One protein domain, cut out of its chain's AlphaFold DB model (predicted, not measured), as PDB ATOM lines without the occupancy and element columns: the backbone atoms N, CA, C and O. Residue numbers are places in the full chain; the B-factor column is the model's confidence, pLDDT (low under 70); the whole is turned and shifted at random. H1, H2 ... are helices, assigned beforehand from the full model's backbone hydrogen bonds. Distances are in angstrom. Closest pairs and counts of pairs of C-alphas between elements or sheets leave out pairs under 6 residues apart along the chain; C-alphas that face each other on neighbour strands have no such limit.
ATOM      1  N   ARG A   2      34.528  30.133  45.458       73.31
ATOM      2  CA  ARG A   2      35.117  31.017  44.439       73.31
ATOM      3  C   ARG A   2      36.428  31.595  44.973       73.31
ATOM      4  O   ARG A   2      36.565  31.782  46.177       73.31
ATOM      5  N   LYS A   3      37.382  31.854  44.079       82.38
ATOM      6  CA  LYS A   3      38.628  32.539  44.431       82.38
ATOM      7  C   LYS A   3      38.314  34.014  44.683       82.38
ATOM      8  O   LYS A   3      37.764  34.663  43.794       82.38
ATOM      9  N   LEU A   4      38.640  34.510  45.873       86.69
ATOM     10  CA  LEU A   4      38.481  35.921  46.221       86.69
ATOM     11  C   LEU A   4      39.478  36.775  45.430       86.69
ATOM     12  O   LEU A   4      40.580  36.324  45.106       86.69
ATOM     13  N   ALA A   5      39.069  37.997  45.093       84.81
ATOM     14  CA  ALA A   5      39.928  38.959  44.403       84.81
ATOM     15  C   ALA A   5      40.980  39.581  45.340       84.81
ATOM     16  O   ALA A   5      42.037  40.000  44.873       84.81
ATOM     17  N   LEU A   6      40.695  39.607  46.645       88.12
ATOM     18  CA  LEU A   6      41.542  40.152  47.706       88.12
ATOM     19  C   LEU A   6      41.837  39.071  48.753       88.12
ATOM     20  O   LEU A   6      41.110  38.081  48.844       88.12
ATOM     21  N   SER A   7      42.909  39.256  49.527       91.75
ATOM     22  CA  SER A   7      43.215  38.394  50.671       91.75
ATOM     23  C   SER A   7      42.260  38.662  51.833       91.75
ATOM     24  O   SER A   7      41.756  39.775  51.991       91.75
ATOM     25  N   ASP A   8      42.065  37.654  52.681       90.81
ATOM     26  CA  ASP A   8      41.230  37.777  53.880       90.81
ATOM     27  C   ASP A   8      41.734  38.889  54.814       90.81
ATOM     28  O   ASP A   8      40.930  39.615  55.385       90.81
ATOM     29  N   GLU A   9      43.054  39.083  54.906       93.31
ATOM     30  CA  GLU A   9      43.670  40.174  55.675       93.31
ATOM     31  C   GLU A   9      43.175  41.556  55.220       93.31
ATOM     32  O   GLU A   9      42.758  42.366  56.045       93.31
ATOM     33  N   ILE A  10      43.151  41.807  53.905       91.00
ATOM     34  CA  ILE A  10      42.665  43.077  53.351       91.00
ATOM     35  C   ILE A  10      41.157  43.198  53.575       91.00
ATOM     36  O   ILE A  10      40.682  44.244  54.009       91.00
ATOM     37  N   LEU A  11      40.401  42.128  53.324       91.00
ATOM     38  CA  LEU A  11      38.944  42.137  53.476       91.00
ATOM     39  C   LEU A  11      38.500  42.388  54.923       91.00
ATOM     40  O   LEU A  11      37.490  43.049  55.132       91.00
ATOM     41  N   LEU A  12      39.254  41.908  55.913       90.94
ATOM     42  CA  LEU A  12      38.987  42.167  57.331       90.94
ATOM     43  C   LEU A  12      39.389  43.581  57.780       90.94
ATOM     44  O   LEU A  12      38.982  44.002  58.860       90.94
ATOM     45  N   SER A  13      40.177  44.304  56.976       90.75
ATOM     46  CA  SER A  13      40.634  45.668  57.278       90.75
ATOM     47  C   SER A  13      39.729  46.777  56.727       90.75
ATOM     48  O   SER A  13      39.830  47.915  57.179       90.75
ATOM     49  N   VAL A  14      38.855  46.463  55.765       87.19
ATOM     50  CA  VAL A  14      37.989  47.436  55.078       87.19
ATOM     51  C   VAL A  14      36.560  47.396  55.613       87.19
ATOM     52  O   VAL A  14      36.054  46.341  56.003       87.19
ATOM     53  N   ASP A  15      35.870  48.539  55.584       86.75
ATOM     54  CA  ASP A  15      34.438  48.555  55.870       86.75
ATOM     55  C   ASP A  15      33.664  47.893  54.712       86.75
ATOM     56  O   ASP A  15      33.996  48.041  53.535       86.75
ATOM     57  N   LYS A  16      32.609  47.141  55.041       87.12
ATOM     58  CA  LYS A  16      31.722  46.472  54.063       87.12
ATOM     59  C   LYS A  16      32.463  45.597  53.037       87.12
ATOM     60  O   LYS A  16      32.202  45.676  51.835       87.12
ATOM     61  N   ALA A  17      33.303  44.678  53.517       89.88
ATOM     62  CA  ALA A  17      34.049  43.695  52.716       89.88
ATOM     63  C   ALA A  17      33.234  42.999  51.603       89.88
ATOM     64  O   ALA A  17      33.756  42.723  50.522       89.88
ATOM     65  N   ALA A  18      31.936  42.761  51.837       89.19
ATOM     66  CA  ALA A  18      31.006  42.163  50.876       89.19
ATOM     67  C   ALA A  18      30.974  42.884  49.510       89.19
ATOM     68  O   ALA A  18      30.787  42.232  48.482       89.19
ATOM     69  N   ARG A  19      31.212  44.203  49.476       86.88
ATOM     70  CA  ARG A  19      31.249  45.016  48.245       86.88
ATOM     71  C   ARG A  19      32.383  44.633  47.301       86.88
ATOM     72  O   ARG A  19      32.241  44.772  46.093       86.88
ATOM     73  N   TYR A  20      33.490  44.145  47.851       85.88
ATOM     74  CA  TYR A  20      34.702  43.817  47.100       85.88
ATOM     75  C   TYR A  20      34.733  42.372  46.598       85.88
ATOM     76  O   TYR A  20      35.611  41.997  45.821       85.88
ATOM     77  N   ILE A  21      33.783  41.554  47.051       88.81
ATOM     78  CA  ILE A  21      33.692  40.126  46.725       88.81
ATOM     79  C   ILE A  21      32.381  39.772  46.015       88.81
ATOM     80  O   ILE A  21      32.038  38.594  45.929       88.81
ATOM     81  N   ASP A  22      31.644  40.783  45.541       85.31
ATOM     82  CA  ASP A  22      30.324  40.635  44.917       85.31
ATOM     83  C   ASP A  22      29.309  39.900  45.826       85.31
ATOM     84  O   ASP A  22      28.478  39.119  45.365       85.31
ATOM     85  N   GLY A  23      29.407  40.110  47.146       86.69
ATOM     86  CA  GLY A  23      28.586  39.455  48.174       86.69
ATOM     87  C   GLY A  23      27.389  40.279  48.662       86.69
ATOM     88  O   GLY A  23      26.660  39.831  49.542       86.69
ATOM     89  N   GLU A  24      27.199  41.485  48.128       87.44
ATOM     90  CA  GLU A  24      26.102  42.386  48.498       87.44
ATOM     91  C   GLU A  24      24.744  41.900  47.979       87.44
ATOM     92  O   GLU A  24      24.628  41.326  46.885       87.44
ATOM     93  N   VAL A  25      23.695  42.189  48.752       86.38
ATOM     94  CA  VAL A  25      22.314  41.903  48.352       86.38
ATOM     95  C   VAL A  25      21.985  42.750  47.122       86.38
ATOM     96  O   VAL A  25      22.214  43.957  47.109       86.38
ATOM     97  N   ASN A  26      21.436  42.111  46.086       87.50
ATOM     98  CA  ASN A  26      21.167  42.702  44.767       87.50
ATOM     99  C   ASN A  26      22.409  43.022  43.916       87.50
ATOM    100  O   ASN A  26      22.311  43.784  42.951       87.50
ATOM    101  N   SER A  27      23.566  42.430  44.217       85.75
ATOM    102  CA  SER A  27      24.683  42.421  43.267       85.75
ATOM    103  C   SER A  27      24.299  41.676  41.976       85.75
ATOM    104  O   SER A  27      23.593  40.665  41.993       85.75
ATOM    105  N   ILE A  28      24.740  42.199  40.825       85.44
ATOM    106  CA  ILE A  28      24.480  41.611  39.503       85.44
ATOM    107  C   ILE A  28      25.810  41.225  38.865       85.44
ATOM    108  O   ILE A  28      26.619  42.085  38.516       85.44
ATOM    109  N   MET A  29      25.994  39.927  38.631       86.06
ATOM    110  CA  MET A  29      27.135  39.405  37.879       86.06
ATOM    111  C   MET A  29      26.832  39.453  36.383       86.06
ATOM    112  O   MET A  29      25.963  38.735  35.895       86.06
ATOM    113  N   LYS A  30      27.553  40.301  35.647       87.56
ATOM    114  CA  LYS A  30      27.419  40.410  34.186       87.56
ATOM    115  C   LYS A  30      28.310  39.389  33.478       87.56
ATOM    116  O   LYS A  30      29.451  39.173  33.894       87.56
ATOM    117  N   ASP A  31      27.826  38.817  32.375       90.56
ATOM    118  CA  ASP A  31      28.688  38.047  31.476       90.56
ATOM    119  C   ASP A  31      29.657  38.998  30.765       90.56
ATOM    120  O   ASP A  31      29.254  39.934  30.079       90.56
ATOM    121  N   LYS A  32      30.960  38.759  30.930       87.81
ATOM    122  CA  LYS A  32      32.015  39.584  30.332       87.81
ATOM    123  C   LYS A  32      32.039  39.491  28.805       87.81
ATOM    124  O   LYS A  32      32.586  40.397  28.185       87.81
ATOM    125  N   LYS A  33      31.495  38.421  28.211       93.81
ATOM    126  CA  LYS A  33      31.417  38.249  26.750       93.81
ATOM    127  C   LYS A  33      30.379  39.174  26.115       93.81
ATOM    128  O   LYS A  33      30.609  39.672  25.022       93.81
ATOM    129  N   GLU A  34      29.305  39.460  26.842       95.19
ATOM    130  CA  GLU A  34      28.188  40.303  26.396       95.19
ATOM    131  C   GLU A  34      28.411  41.799  26.705       95.19
ATOM    132  O   GLU A  34      27.542  42.632  26.453       95.19
ATOM    133  N   VAL A  35      29.563  42.171  27.282       92.56
ATOM    134  CA  VAL A  35      29.855  43.546  27.724       92.56
ATOM    135  C   VAL A  35      31.027  44.138  26.942       92.56
ATOM    136  O   VAL A  35      32.187  43.801  27.180       92.56
ATOM    137  N   THR A  36      30.732  45.100  26.066       94.94
ATOM    138  CA  THR A  36      31.738  45.802  25.247       94.94
ATOM    139  C   THR A  36      32.595  46.781  26.058       94.94
ATOM    140  O   THR A  36      33.812  46.814  25.894       94.94
ATOM    141  N   THR A  37      31.986  47.542  26.975       92.44
ATOM    142  CA  THR A  37      32.668  48.602  27.741       92.44
ATOM    143  C   THR A  37      32.473  48.403  29.240       92.44
ATOM    144  O   THR A  37      31.362  48.142  29.703       92.44
ATOM    145  N   ARG A  38      33.557  48.534  30.015       89.50
ATOM    146  CA  ARG A  38      33.581  48.344  31.474       89.50
ATOM    147  C   ARG A  38      34.153  49.587  32.142       89.50
ATOM    148  O   ARG A  38      35.242  50.022  31.786       89.50
ATOM    149  N   VAL A  39      33.421  50.127  33.110       87.00
ATOM    150  CA  VAL A  39      33.827  51.291  33.904       87.00
ATOM    151  C   VAL A  39      33.870  50.869  35.363       87.00
ATOM    152  O   VAL A  39      32.955  50.192  35.835       87.00
ATOM    153  N   ALA A  40      34.933  51.258  36.058       84.25
ATOM    154  CA  ALA A  40      35.066  51.095  37.496       84.25
ATOM    155  C   ALA A  40      35.145  52.482  38.132       84.25
ATOM    156  O   ALA A  40      35.919  53.327  37.683       84.25
ATOM    157  N   PHE A  41      34.341  52.706  39.165       82.25
ATOM    158  CA  PHE A  41      34.457  53.880  40.015       82.25
ATOM    159  C   PHE A  41      35.230  53.467  41.264       82.25
ATOM    160  O   PHE A  41      34.792  52.581  41.994       82.25
ATOM    161  N   CYS A  42      36.393  54.074  41.475       83.19
ATOM    162  CA  CYS A  42      37.220  53.831  42.648       83.19
ATOM    163  C   CYS A  42      37.007  54.978  43.628       83.19
ATOM    164  O   CYS A  42      37.392  56.113  43.348       83.19
ATOM    165  N   PHE A  43      36.389  54.672  44.763       78.56
ATOM    166  CA  PHE A  43      36.274  55.594  45.882       78.56
ATOM    167  C   PHE A  43      37.254  55.126  46.958       78.56
ATOM    168  O   PHE A  43      37.277  53.927  47.240       78.56
ATOM    169  N   PRO A  44      38.092  56.010  47.517       77.50
ATOM    170  CA  PRO A  44      38.892  55.644  48.673       77.50
ATOM    171  C   PRO A  44      37.949  55.345  49.844       77.50
ATOM    172  O   PRO A  44      37.018  56.116  50.090       77.50
ATOM    173  N   ASP A  45      38.186  54.237  50.543       70.56
ATOM    174  CA  ASP A  45      37.614  54.050  51.876       70.56
ATOM    175  C   ASP A  45      38.200  55.149  52.781       70.56
ATOM    176  O   ASP A  45      39.418  55.351  52.798       70.56
ATOM    177  N   VAL A  46      37.323  55.924  53.433       63.66
ATOM    178  CA  VAL A  46      37.669  57.060  54.314       63.66
ATOM    179  C   VAL A  46      37.714  56.598  55.759       63.66
ATOM    180  O   VAL A  46      36.762  55.889  56.156       63.66
TER     181      VAL A  46
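What this domain is: This is residues 2 to 46 of the 46 residues of the protein "Radical SAM family uncharacterized protein" of uncultured Ruminococcus sp (UniProt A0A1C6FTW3). Look for little regular structure: two short helices, H1 and H2, sit together at one end, and a long tail without named elements runs away from them and folds back as a wide, open loop. Residues 28 to 44 of this tail stick out free. The printed part has 45 residues, with H1 then H2 and no named strand; its class is all helix, with 10 residues in named elements. It is loose, with a radius of gyration of the C-alphas of 12.4 A and spans of 34 by 25 by 19 A.

Where its parts are: Find C-alpha 8 at (41.230, 37.777, 53.880); from there H1, residues 8 to 13, runs 8.6 A. H2, residues 17 to 20, runs 5.7 A to C-alpha 20 at (34.702, 43.817, 47.100).

How they stand to each other: From H1 a tight link leads to H2. They are close but not clearly touching; their closest C-alphas, of Leu 11 and Ala 17, are 5.2 A apart. In H1 every O i to N i+4 pair is within hydrogen-bond range; H2 is too short for such a pair.

The domain as a whole: The C-alphas farthest apart, of Lys 33 and Val 46, are 34.0 A apart. The printed part has no cut. Residue 46 has pLDDT under 70.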